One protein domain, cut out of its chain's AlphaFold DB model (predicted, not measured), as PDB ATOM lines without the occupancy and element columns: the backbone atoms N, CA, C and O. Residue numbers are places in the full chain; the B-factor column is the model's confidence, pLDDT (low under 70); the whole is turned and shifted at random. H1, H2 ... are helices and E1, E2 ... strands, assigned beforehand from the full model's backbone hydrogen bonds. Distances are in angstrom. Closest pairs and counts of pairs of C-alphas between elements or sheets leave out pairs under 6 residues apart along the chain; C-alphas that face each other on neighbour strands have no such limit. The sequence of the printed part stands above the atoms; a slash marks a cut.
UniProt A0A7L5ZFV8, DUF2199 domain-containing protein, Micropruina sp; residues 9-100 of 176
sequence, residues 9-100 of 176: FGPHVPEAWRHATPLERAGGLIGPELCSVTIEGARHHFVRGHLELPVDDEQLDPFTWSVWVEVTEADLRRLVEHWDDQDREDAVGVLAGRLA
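Overview. This is residues 9 to 100 of the 176 residues of the protein "DUF2199 domain-containing protein" of Micropruina sp (UniProt A0A7L5ZFV8). A strongly twisted sheet of four strands makes a long, thin wall, its length given by the hairpin of E2 and E3; H1 packs on one face, and H3 packs on the opposite face, with H4 beyond it. H2 only grazes the sheet near E1, and the short E4 runs beside E3 at the other edge. The 92 printed residues hold, in order, H1 H2 E1 E2 E3 H3 H4 E4; the sheet's order is E1 - E2 - E3 - E4, all antiparallel, and the class is mixed, helices and strands. The whole is elongated, spanning 48 by 28 by 19 A, and only just loose, close to compact, with a radius of gyration of the C-alphas of 15.1 A.

Along the chain. H1 is residues 15 to 19, beginning at C-alpha 15 at (175.393, 205.900, 174.517). H2 is residues 22 to 26. E1, residues 34 to 39, is 16.3 A long. E2, residues 42 to 53, is 33.8 A long, from C-alpha 42 at (170.479, 195.876, 184.951). E3, residues 63 to 71, is 24.4 A long. H3, residues 73 to 81, is 12.1 A long. H4 is residues 88 to 92. E4, residues 97 to 99, ends at C-alpha 99 at (179.532, 198.740, 170.082).

Arrangement. E1, E2 and E3 form a meander, each strand the antiparallel neighbour of the one before. E1 and E2 are a hairpin, with N 35 and O 46 at 2.9 A, within hydrogen-bond range. E2 and E3 are a hairpin too, with N 49 and O 67 at 2.8 A. Edge strand E4 is antiparallel to E3, with N 70 and O 98 at 2.8 A. Residues 29 to 30 pair antiparallel with residues 35 to 36 of E1. H1 is on the sheet, over E2, at a height over the sheet of 8.2 A. H2 only grazes the sheet; its closest C-alphas to E1 are those of Glu 24 and Thr 38, 6.0 A apart. H3 is on the opposite face from H1, at a height of 9.5 A, over E2 and slantwise to the strands at 44 degrees to E2 on the local plane. H3 and H4 only just touch, with 3 pairs of C-alphas within 8 A, the closest those of Leu 79 and Val 92, 5.9 A. H4 is not on the sheet. In H1, H2, H3 and H4 every O i to N i+4 pair is within hydrogen-bond range.

Size, cuts and confidence. The two C-alphas farthest apart are those of Gly 41 and Gln 59, 49.2 A. The printed part has no cut and no long link. The mean pLDDT of the printed part is 91.6, and no printed residue is under 70.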
ATOM      1  N   PHE A   9     189.309 211.519 168.071       84.81
ATOM      2  CA  PHE A   9     187.888 211.815 167.943       84.81
ATOM      3  C   PHE A   9     187.056 210.768 168.668       84.81
ATOM      4  O   PHE A   9     187.509 209.655 168.905       84.81
ATOM      5  N   GLY A  10     185.814 211.103 168.994       86.81
ATOM      6  CA  GLY A  10     184.851 210.152 169.535       86.81
ATOM      7  C   GLY A  10     184.179 210.653 170.808       86.81
ATOM      8  O   GLY A  10     184.586 211.654 171.400       86.81
ATOM      9  N   PRO A  11     183.093 209.992 171.224       89.00
ATOM     10  CA  PRO A  11     182.335 210.441 172.371       89.00
ATOM     11  C   PRO A  11     183.053 210.175 173.696       89.00
ATOM     12  O   PRO A  11     183.562 209.086 173.950       89.00
ATOM     13  N   HIS A  12     182.956 211.139 174.611       90.44
ATOM     14  CA  HIS A  12     183.519 211.017 175.961       90.44
ATOM     15  C   HIS A  12     182.815 209.992 176.855       90.44
ATOM     16  O   HIS A  12     183.373 209.601 177.870       90.44
ATOM     17  N   VAL A  13     181.597 209.573 176.503       93.88
ATOM     18  CA  VAL A  13     180.775 208.657 177.306       93.88
ATOM     19  C   VAL A  13     180.039 207.666 176.391       93.88
ATOM     20  O   VAL A  13     179.754 208.030 175.236       93.88
ATOM     21  N   PRO A  14     179.692 206.457 176.872       94.75
ATOM     22  CA  PRO A  14     178.879 205.512 176.110       94.75
ATOM     23  C   PRO A  14     177.453 206.038 175.897       94.75
ATOM     24  O   PRO A  14     176.951 206.859 176.668       94.75
ATOM     25  N   GLU A  15     176.781 205.544 174.856       92.00
ATOM     26  CA  GLU A  15     175.393 205.900 174.517       92.00
ATOM     27  C   GLU A  15     174.448 205.675 175.708       92.00
ATOM     28  O   GLU A  15     173.698 206.571 176.088       92.00
ATOM     29  N   ALA A  16     174.573 204.532 176.387       92.62
ATOM     30  CA  ALA A  16     173.784 204.204 177.573       92.62
ATOM     31  C   ALA A  16     173.888 205.275 178.677       92.62
ATOM     32  O   ALA A  16     172.882 205.680 179.256       92.62
ATOM     33  N   TRP A  17     175.086 205.822 178.918       95.12
ATOM     34  CA  TRP A  17     175.274 206.897 179.897       95.12
ATOM     35  C   TRP A  17     174.575 208.193 179.472       95.12
ATOM     36  O   TRP A  17     173.992 208.881 180.314       95.12
ATOM     37  N   ARG A  18     174.579 208.532 178.172       92.06
ATOM     38  CA  ARG A  18     173.849 209.702 177.642       92.06
ATOM     39  C   ARG A  18     172.341 209.608 177.851       92.06
ATOM     40  O   ARG A  18     171.716 210.649 178.044       92.06
ATOM     41  N   HIS A  19     171.782 208.404 177.876       91.44
ATOM     42  CA  HIS A  19     170.346 208.192 178.068       91.44
ATOM     43  C   HIS A  19     169.938 207.889 179.514       91.44
ATOM     44  O   HIS A  19     168.767 208.053 179.843       91.44
ATOM     45  N   ALA A  20     170.884 207.528 180.383       94.75
ATOM     46  CA  ALA A  20     170.619 207.302 181.800       94.75
ATOM     47  C   ALA A  20     170.059 208.556 182.498       94.75
ATOM     48  O   ALA A  20     170.514 209.686 182.273       94.75
ATOM     49  N   THR A  21     169.093 208.340 183.387       97.00
ATOM     50  CA  THR A  21     168.505 209.371 184.247       97.00
ATOM     51  C   THR A  21     169.535 209.918 185.248       97.00
ATOM     52  O   THR A  21     170.542 209.264 185.538       97.00
ATOM     53  N   PRO A  22     169.304 211.105 185.843       96.38
ATOM     54  CA  PRO A  22     170.197 211.636 186.873       96.38
ATOM     55  C   PRO A  22     170.405 210.685 188.062       96.38
ATOM     56  O   PRO A  22     171.515 210.599 188.578       96.38
ATOM     57  N   LEU A  23     169.363 209.947 188.463       95.56
ATOM     58  CA  LEU A  23     169.440 208.978 189.556       95.56
ATOM     59  C   LEU A  23     170.323 207.776 189.192       95.56
ATOM     60  O   LEU A  23     171.183 207.385 189.976       95.56
ATOM     61  N   GLU A  24     170.158 207.225 187.988       96.44
ATOM     62  CA  GLU A  24     170.983 206.113 187.496       96.44
ATOM     63  C   GLU A  24     172.453 206.521 187.362       96.44
ATOM     64  O   GLU A  24     173.344 205.780 187.778       96.44
ATOM     65  N   ARG A  25     172.723 207.733 186.858       96.12
ATOM     66  CA  ARG A  25     174.088 208.278 186.775       96.12
ATOM     67  C   ARG A  25     174.722 208.492 188.142       96.12
ATOM     68  O   ARG A  25     175.916 208.253 188.278       96.12
ATOM     69  N   ALA A  26     173.950 208.916 189.143       94.81
ATOM     70  CA  ALA A  26     174.453 209.100 190.504       94.81
ATOM     71  C   ALA A  26     174.915 207.776 191.143       94.81
ATOM     72  O   ALA A  26     175.841 207.783 191.949       94.81
ATOM     73  N   GLY A  27     174.304 206.646 190.765       93.25
ATOM     74  CA  GLY A  27     174.745 205.296 191.149       93.25
ATOM     75  C   GLY A  27     175.765 204.657 190.193       93.25
ATOM     76  O   GLY A  27     176.187 203.514 190.402       93.25
ATOM     77  N   GLY A  28     176.133 205.361 189.122       94.06
ATOM     78  CA  GLY A  28     177.085 204.919 188.114       94.06
ATOM     79  C   GLY A  28     178.508 205.407 188.382       94.06
ATOM     80  O   GLY A  28     178.748 206.349 189.132       94.06
ATOM     81  N   LEU A  29     179.465 204.769 187.719       95.38
ATOM     82  CA  LEU A  29     180.861 205.178 187.649       95.38
ATOM     83  C   LEU A  29     181.198 205.537 186.202       95.38
ATOM     84  O   LEU A  29     180.907 204.767 185.284       95.38
ATOM     85  N   ILE A  30     181.860 206.672 185.998       95.25
ATOM     86  CA  ILE A  30     182.450 207.023 184.710       95.25
ATOM     87  C   ILE A  30     183.870 207.540 184.903       95.25
ATOM     88  O   ILE A  30     184.120 208.433 185.707       95.25
ATOM     89  N   GLY A  31     184.798 206.940 184.169       93.06
ATOM     90  CA  GLY A  31     186.195 207.333 184.084       93.06
ATOM     91  C   GLY A  31     186.630 207.481 182.623       93.06
ATOM     92  O   GLY A  31     185.802 207.370 181.717       93.06
ATOM     93  N   PRO A  32     187.926 207.735 182.378       91.69
ATOM     94  CA  PRO A  32     188.443 207.910 181.026       91.69
ATOM     95  C   PRO A  32     188.313 206.634 180.187       91.69
ATOM     96  O   PRO A  32     187.844 206.723 179.060       91.69
ATOM     97  N   GLU A  33     188.663 205.469 180.743       92.19
ATOM     98  CA  GLU A  33     188.667 204.194 180.005       92.19
ATOM     99  C   GLU A  33     187.522 203.251 180.379       92.19
ATOM    100  O   GLU A  33     187.181 202.356 179.614       92.19
ATOM    101  N   LEU A  34     186.914 203.434 181.549       95.25
ATOM    102  CA  LEU A  34     185.915 202.518 182.091       95.25
ATOM    103  C   LEU A  34     184.643 203.265 182.467       95.25
ATOM    104  O   LEU A  34     184.681 204.377 182.997       95.25
ATOM    105  N   CYS A  35     183.503 202.625 182.245       96.69
ATOM    106  CA  CYS A  35     182.213 203.120 182.691       96.69
ATOM    107  C   CYS A  35     181.345 201.954 183.173       96.69
ATOM    108  O   CYS A  35     181.410 200.839 182.658       96.69
ATOM    109  N   SER A  36     180.540 202.181 184.203       96.81
ATOM    110  CA  SER A  36     179.545 201.221 184.662       96.81
ATOM    111  C   SER A  36     178.318 201.947 185.182       96.81
ATOM    112  O   SER A  36     178.435 202.846 186.007       96.81
ATOM    113  N   VAL A  37     177.132 201.556 184.737       96.56
ATOM    114  CA  VAL A  37     175.876 202.199 185.142       96.56
ATOM    115  C   VAL A  37     174.781 201.151 185.246       96.56
ATOM    116  O   VAL A  37     174.769 200.186 184.484       96.56
ATOM    117  N   THR A  38     173.893 201.312 186.222       96.94
ATOM    118  CA  THR A  38     172.704 200.469 186.347       96.94
ATOM    119  C   THR A  38     171.539 201.185 185.680       96.94
ATOM    120  O   THR A  38     171.204 202.287 186.103       96.94
ATOM    121  N   ILE A  39     170.952 200.578 184.652       94.31
ATOM    122  CA  ILE A  39     169.818 201.121 183.897       94.31
ATOM    123  C   ILE A  39     168.678 200.119 184.006       94.31
ATOM    124  O   ILE A  39     168.893 198.927 183.798       94.31
ATOM    125  N   GLU A  40     167.490 200.579 184.403       93.12
ATOM    126  CA  GLU A  40     166.303 199.714 184.550       93.12
ATOM    127  C   GLU A  40     166.551 198.444 185.408       93.12
ATOM    128  O   GLU A  40     165.955 197.390 185.201       93.12
ATOM    129  N   GLY A  41     167.450 198.533 186.395       92.94
ATOM    130  CA  GLY A  41     167.813 197.421 187.285       92.94
ATOM    131  C   GLY A  41     168.892 196.467 186.753       92.94
ATOM    132  O   GLY A  41     169.334 195.597 187.501       92.94
ATOM    133  N   ALA A  42     169.373 196.644 185.520       95.12
ATOM    134  CA  ALA A  42     170.479 195.876 184.951       95.12
ATOM    135  C   ALA A  42     171.799 196.658 185.028       95.12
ATOM    136  O   ALA A  42     171.852 197.842 184.699       95.12
ATOM    137  N   ARG A  43     172.881 196.006 185.472       96.38
ATOM    138  CA  ARG A  43     174.222 196.607 185.507       96.38
ATOM    139  C   ARG A  43     174.900 196.434 184.150       96.38
ATOM    140  O   ARG A  43     175.084 195.313 183.690       96.38
ATOM    141  N   HIS A  44     175.316 197.546 183.558       96.62
ATOM    142  CA  HIS A  44     176.054 197.579 182.302       96.62
ATOM    143  C   HIS A  44     177.496 198.017 182.542       96.62
ATOM    144  O   HIS A  44     177.755 198.897 183.371       96.62
ATOM    145  N   HIS A  45     178.421 197.423 181.793       97.31
ATOM    146  CA  HIS A  45     179.856 197.667 181.879       97.31
ATOM    147  C   HIS A  45     180.399 198.039 180.506       97.31
ATOM    148  O   HIS A  45     180.110 197.373 179.516       97.31
ATOM    149  N   PHE A  46     181.195 199.101 180.452       96.94
ATOM    150  CA  PHE A  46     181.744 199.623 179.214       96.94
ATOM    151  C   PHE A  46     183.238 199.872 179.351       96.94
ATOM    152  O   PHE A  46     183.706 200.380 180.373       96.94
ATOM    153  N   VAL A  47     183.949 199.566 178.277       95.62
ATOM    154  CA  VAL A  47     185.374 199.837 178.104       95.62
ATOM    155  C   VAL A  47     185.534 200.763 176.908       95.62
ATOM    156  O   VAL A  47     184.853 200.599 175.888       95.62
ATOM    157  N   ARG A  48     186.422 201.744 177.029       94.69
ATOM    158  CA  ARG A  48     186.852 202.592 175.928       94.69
ATOM    159  C   ARG A  48     188.043 201.948 175.230       94.69
ATOM    160  O   ARG A  48     188.993 201.507 175.866       94.69
ATOM    161  N   GLY A  49     187.968 201.889 173.911       91.06
ATOM    162  CA  GLY A  49     189.059 201.487 173.038       91.06
ATOM    163  C   GLY A  49     189.262 202.510 171.931       91.06
ATOM    164  O   GLY A  49     188.445 203.415 171.737       91.06
ATOM    165  N   HIS A  50     190.344 202.343 171.180       91.25
ATOM    166  CA  HIS A  50     190.685 203.203 170.058       91.25
ATOM    167  C   HIS A  50     190.737 202.391 168.765       91.25
ATOM    168  O   HIS A  50     191.355 201.332 168.702       91.25
ATOM    169  N   LEU A  51     190.055 202.888 167.738       88.69
ATOM    170  CA  LEU A  51     190.182 202.422 166.368       88.69
ATOM    171  C   LEU A  51     191.201 203.312 165.671       88.69
ATOM    172  O   LEU A  51     190.927 204.486 165.427       88.69
ATOM    173  N   GLU A  52     192.359 202.752 165.360       88.94
ATOM    174  CA  GLU A  52     193.377 203.411 164.548       88.94
ATOM    175  C   GLU A  52     193.148 203.040 163.082       88.94
ATOM    176  O   GLU A  52     193.179 201.866 162.705       88.94
ATOM    177  N   LEU A  53     192.861 204.043 162.256       84.81
ATOM    178  CA  LEU A  53     192.703 203.891 160.818       84.81
ATOM    179  C   LEU A  53     193.978 204.381 160.123       84.81
ATOM    180  O   LEU A  53     194.387 205.526 160.350       84.81
ATOM    181  N   PRO A  54     194.604 203.548 159.271       84.12
ATOM    182  CA  PRO A  54     195.759 203.981 158.504       84.12
ATOM    183  C   PRO A  54     195.343 205.078 157.520       84.12
ATOM    184  O   PRO A  54     194.281 205.000 156.896       84.12
ATOM    185  N   VAL A  55     196.194 206.091 157.391       84.56
ATOM    186  CA  VAL A  55     196.071 207.158 156.396       84.56
ATOM    187  C   VAL A  55     197.189 206.940 155.381       84.56
ATOM    188  O   VAL A  55     198.339 206.763 155.769       84.56
ATOM    189  N   ASP A  56     196.854 206.913 154.090       84.50
ATOM    190  CA  ASP A  56     197.827 206.635 153.016       84.50
ATOM    191  C   ASP A  56     198.855 207.770 152.820       84.50
ATOM    192  O   ASP A  56     199.839 207.616 152.101       84.50
ATOM    193  N   ASP A  57     198.617 208.921 153.445       82.31
ATOM    194  CA  ASP A  57     199.515 210.068 153.444       82.31
ATOM    195  C   ASP A  57     200.554 209.919 154.565       82.31
ATOM    196  O   ASP A  57     200.233 210.030 155.748       82.31
ATOM    197  N   GLU A  58     201.813 209.691 154.182       75.06
ATOM    198  CA  GLU A  58     202.943 209.503 155.100       75.06
ATOM    199  C   GLU A  58     203.250 210.734 155.972       75.06
ATOM    200  O   GLU A  58     204.025 210.634 156.925       75.06
ATOM    201  N   GLN A  59     202.698 211.908 155.647       81.69
ATOM    202  CA  GLN A  59     202.851 213.125 156.443       81.69
ATOM    203  C   GLN A  59     201.762 213.284 157.513       81.69
ATOM    204  O   GLN A  59     201.846 214.216 158.320       81.69
ATOM    205  N   LEU A  60     200.748 212.414 157.527       79.25
ATOM    206  CA  LEU A  60     199.649 212.451 158.484       79.25
ATOM    207  C   LEU A  60     199.775 211.328 159.515       79.25
ATOM    208  O   LEU A  60     200.056 210.176 159.189       79.25
ATOM    209  N   ASP A  61     199.516 211.673 160.775       81.50
ATOM    210  CA  ASP A  61     199.389 210.684 161.842       81.50
ATOM    211  C   ASP A  61     198.171 209.769 161.592       81.50
ATOM    212  O   ASP A  61     197.187 210.204 160.973       81.50
ATOM    213  N   PRO A  62     198.189 208.517 162.096       83.50
ATOM    214  CA  PRO A  62     197.029 207.639 162.049       83.50
ATOM    215  C   PRO A  62     195.787 208.328 162.603       83.50
ATOM    216  O   PRO A  62     195.820 209.025 163.621       83.50
ATOM    217  N   PHE A  63     194.660 208.107 161.938       85.50
ATOM    218  CA  PHE A  63     193.402 208.650 162.407       85.50
ATOM    219  C   PHE A  63     192.860 207.779 163.540       85.50
ATOM    220  O   PHE A  63     192.501 206.621 163.318       85.50
ATOM    221  N   THR A  64     192.755 208.340 164.744       89.69
ATOM    222  CA  THR A  64     192.312 207.602 165.933       89.69
ATOM    223  C   THR A  64     190.891 207.977 166.344       89.69
ATOM    224  O   THR A  64     190.584 209.137 166.632       89.69
ATOM    225  N   TRP A  65     190.021 206.970 166.448       90.00
ATOM    226  CA  TRP A  65     188.644 207.116 166.912       90.00
ATOM    227  C   TRP A  65     188.389 206.328 168.198       90.00
ATOM    228  O   TRP A  65     188.454 205.104 168.224       90.00
ATOM    229  N   SER A  66     188.010 207.019 169.266       92.31
ATOM    230  CA  SER A  66     187.557 206.432 170.526       92.31
ATOM    231  C   SER A  66     186.163 205.836 170.402       92.31
ATOM    232  O   SER A  66     185.199 206.523 170.056       92.31
ATOM    233  N   VAL A  67     186.052 204.561 170.747       93.81
ATOM    234  CA  VAL A  67     184.792 203.833 170.821       93.81
ATOM    235  C   VAL A  67     184.589 203.280 172.222       93.81
ATOM    236  O   VAL A  67     185.508 202.776 172.854       93.81
ATOM    237  N   TRP A  68     183.359 203.348 172.699       95.88
ATOM    238  CA  TRP A  68     182.868 202.583 173.831       95.88
ATOM    239  C   TRP A  68     182.280 201.255 173.365       95.88
ATOM    240  O   TRP A  68     181.492 201.211 172.409       95.88
ATOM    241  N   VAL A  69     182.632 200.192 174.078       95.56
ATOM    242  CA  VAL A  69     182.143 198.833 173.866       95.56
ATOM    243  C   VAL A  69     181.553 198.324 175.174       95.56
ATOM    244  O   VAL A  69     182.198 198.393 176.217       95.56
ATOM    245  N   GLU A  70     180.318 197.841 175.122       96.25
ATOM    246  CA  GLU A  70     179.694 197.119 176.223       96.25
ATOM    247  C   GLU A  70     180.282 195.711 176.307       96.25
ATOM    248  O   GLU A  70     180.333 195.000 175.298       96.25
ATOM    249  N   VAL A  71     180.703 195.320 177.504       95.75
ATOM    250  CA  VAL A  71     181.311 194.021 177.802       95.75
ATOM    251  C   VAL A  71     180.606 193.370 178.985       95.75
ATOM    252  O   VAL A  71     179.878 194.023 179.737       95.75
ATOM    253  N   THR A  72     180.818 192.070 179.166       95.38
ATOM    254  CA  THR A  72     180.327 191.386 180.364       95.38
ATOM    255  C   THR A  72     181.133 191.802 181.600       95.38
ATOM    256  O   THR A  72     182.265 192.275 181.493       95.38
ATOM    257  N   GLU A  73     180.576 191.603 182.797       95.31
ATOM    258  CA  GLU A  73     181.313 191.855 184.044       95.31
ATOM    259  C   GLU A  73     182.574 190.979 184.151       95.31
ATOM    260  O   GLU A  73     183.619 191.445 184.601       95.31
ATOM    261  N   ALA A  74     182.491 189.719 183.706       94.25
ATOM    262  CA  ALA A  74     183.620 188.793 183.718       94.25
ATOM    263  C   ALA A  74     184.759 189.274 182.804       94.25
ATOM    264  O   ALA A  74     185.919 189.260 183.214       94.25
ATOM    265  N   ASP A  75     184.423 189.760 181.608       93.81
ATOM    266  CA  ASP A  75     185.393 190.310 180.657       93.81
ATOM    267  C   ASP A  75     186.027 191.603 181.176       93.81
ATOM    268  O   ASP A  75     187.244 191.770 181.089       93.81
ATOM    269  N   LEU A  76     185.225 192.500 181.765       94.19
ATOM    270  CA  LEU A  76     185.744 193.713 182.397       94.19
ATOM    271  C   LEU A  76     186.727 193.366 183.519       94.19
ATOM    272  O   LEU A  76     187.787 193.977 183.616       94.19
ATOM    273  N   ARG A  77     186.384 192.391 184.366       94.25
ATOM    274  CA  ARG A  77     187.238 191.976 185.481       94.25
ATOM    275  C   ARG A  77     188.572 191.436 184.982       94.25
ATOM    276  O   ARG A  77     189.606 191.915 185.431       94.25
ATOM    277  N   ARG A  78     188.547 190.540 183.992       93.50
ATOM    278  CA  ARG A  78     189.760 190.014 183.354       93.50
ATOM    279  C   ARG A  78     190.611 191.130 182.747       93.50
ATOM    280  O   ARG A  78     191.827 191.127 182.899       93.50
ATOM    281  N   LEU A  79     189.983 192.099 182.078       93.06
ATOM    282  CA  LEU A  79     190.688 193.247 181.507       93.06
ATOM    283  C   LEU A  79     191.387 194.092 182.581       93.06
ATOM    284  O   LEU A  79     192.514 194.529 182.368       93.06
ATOM    285  N   VAL A  80     190.717 194.338 183.709       93.25
ATOM    286  CA  VAL A  80     191.269 195.120 184.826       93.25
ATOM    287  C   VAL A  80     192.389 194.359 185.536       93.25
ATOM    288  O   VAL A  80     193.410 194.958 185.853       93.25
ATOM    289  N   GLU A  81     192.223 193.053 185.755       94.75
ATOM    290  CA  GLU A  81     193.227 192.191 186.398       94.75
ATOM    291  C   GLU A  81     194.556 192.176 185.635       94.75
ATOM    292  O   GLU A  81     195.613 192.185 186.258       94.75
ATOM    293  N   HIS A  82     194.498 192.211 184.303       94.06
ATOM    294  CA  HIS A  82     195.668 192.182 183.424       94.06
ATOM    295  C   HIS A  82     196.016 193.559 182.840       94.06
ATOM    296  O   HIS A  82     196.718 193.640 181.834       94.06
ATOM    297  N   TRP A  83     195.500 194.659 183.402       90.44
ATOM    298  CA  TRP A  83     195.599 195.982 182.771       90.44
ATOM    299  C   TRP A  83     197.043 196.437 182.527       90.44
ATOM    300  O   TRP A  83     197.326 196.986 181.458       90.44
ATOM    301  N   ASP A  84     197.913 196.188 183.505       92.56
ATOM    302  CA  ASP A  84     199.323 196.592 183.522       92.56
ATOM    303  C   ASP A  84     200.275 195.487 183.028       92.56
ATOM    304  O   ASP A  84     201.495 195.670 183.024       92.56
ATOM    305  N   ASP A  85     199.739 194.342 182.597       92.50
ATOM    306  CA  ASP A  85     200.553 193.248 182.078       92.50
ATOM    307  C   ASP A  85     201.122 193.617 180.707       92.50
ATOM    308  O   ASP A  85     200.408 194.037 179.795       92.50
ATOM    309  N   GLN A  86     202.425 193.394 180.527       89.31
ATOM    310  CA  GLN A  86     203.096 193.662 179.255       89.31
ATOM    311  C   GLN A  86     202.506 192.833 178.098       89.31
ATOM    312  O   GLN A  86     202.434 193.321 176.972       89.31
ATOM    313  N   ASP A  87     202.016 191.629 178.399       90.19
ATOM    314  CA  ASP A  87     201.385 190.709 177.448       90.19
ATOM    315  C   ASP A  87     199.853 190.664 177.629       90.19
ATOM    316  O   ASP A  87     199.211 189.634 177.413       90.19
ATOM    317  N   ARG A  88     199.235 191.783 178.047       88.81
ATOM    318  CA  ARG A  88     197.783 191.885 178.288       88.81
ATOM    319  C   ARG A  88     196.941 191.368 177.126       88.81
ATOM    320  O   ARG A  88     195.897 190.767 177.356       88.81
ATOM    321  N   GLU A  89     197.362 191.617 175.887       86.38
ATOM    322  CA  GLU A  89     196.636 191.167 174.693       86.38
ATOM    323  C   GLU A  89     196.479 189.640 174.665       86.38
ATOM    324  O   GLU A  89     195.389 189.138 174.383       86.38
ATOM    325  N   ASP A  90     197.524 188.910 175.056       89.31
ATOM    326  CA  ASP A  90     197.512 187.450 175.141       89.31
ATOM    327  C   ASP A  90     196.803 186.964 176.417       89.31
ATOM    328  O   ASP A  90     196.029 186.002 176.380       89.31
ATOM    329  N   ALA A  91     197.015 187.649 177.546       86.31
ATOM    330  CA  ALA A  91     196.424 187.289 178.837       86.31
ATOM    331  C   ALA A  91     194.899 187.496 178.879       86.31
ATOM    332  O   ALA A  91     194.169 186.669 179.433       86.31
ATOM    333  N   VAL A  92     194.394 188.568 178.265       89.06
ATOM    334  CA  VAL A  92     192.960 188.900 178.177       89.06
ATOM    335  C   VAL A  92     192.303 188.205 176.985       89.06
ATOM    336  O   VAL A  92     191.171 187.726 177.095       89.06
ATOM    337  N   GLY A  93     193.015 188.081 175.864       88.38
ATOM    338  CA  GLY A  93     192.476 187.543 174.621       88.38
ATOM    339  C   GLY A  93     191.382 188.424 174.006       88.38
ATOM    340  O   GLY A  93     191.177 189.582 174.373       88.38
ATOM    341  N   VAL A  94     190.654 187.868 173.033       85.31
ATOM    342  CA  VAL A  94     189.566 188.585 172.351       85.31
ATOM    343  C   VAL A  94     188.352 188.694 173.271       85.31
ATOM    344  O   VAL A  94     187.730 187.685 173.605       85.31
ATOM    345  N   LEU A  95     187.980 189.924 173.619       87.31
ATOM    346  CA  LEU A  95     186.749 190.208 174.350       87.31
ATOM    347  C   LEU A  95     185.556 190.259 173.393       87.31
ATOM    348  O   LEU A  95     185.591 190.929 172.358       87.31
ATOM    349  N   ALA A  96     184.471 189.579 173.756       86.56
ATOM    350  CA  ALA A  96     183.197 189.748 173.075       86.56
ATOM    351  C   ALA A  96     182.524 191.026 173.590       86.56
ATOM    352  O   ALA A  96     182.344 191.204 174.792       86.56
ATOM    353  N   GLY A  97     182.120 191.913 172.682       90.00
ATOM    354  CA  GLY A  97     181.488 193.164 173.078       90.00
ATOM    355  C   GLY A  97     180.552 193.737 172.027       90.00
ATOM    356  O   GLY A  97     180.613 193.397 170.842       90.00
ATOM    357  N   ARG A  98     179.652 194.613 172.474       92.31
ATOM    358  CA  ARG A  98     178.715 195.343 171.616       92.31
ATOM    359  C   ARG A  98     179.159 196.793 171.507       92.31
ATOM    360  O   ARG A  98     179.357 197.453 172.520       92.31
ATOM    361  N   LEU A  99     179.269 197.315 170.286       92.75
ATOM    362  CA  LEU A  99     179.532 198.740 170.082       92.75
ATOM    363  C   LEU A  99     178.431 199.572 170.764       92.75
ATOM    364  O   LEU A  99     177.262 199.460 170.401       92.75
ATOM    365  N   ALA A 100     178.829 200.402 171.728       92.50
ATOM    366  CA  ALA A 100     177.967 201.268 172.542       92.50
ATOM    367  C   ALA A 100     178.272 202.759 172.291       92.50
ATOM    368  O   ALA A 100     178.103 203.621 173.157       92.50
TER     369      ALA A 100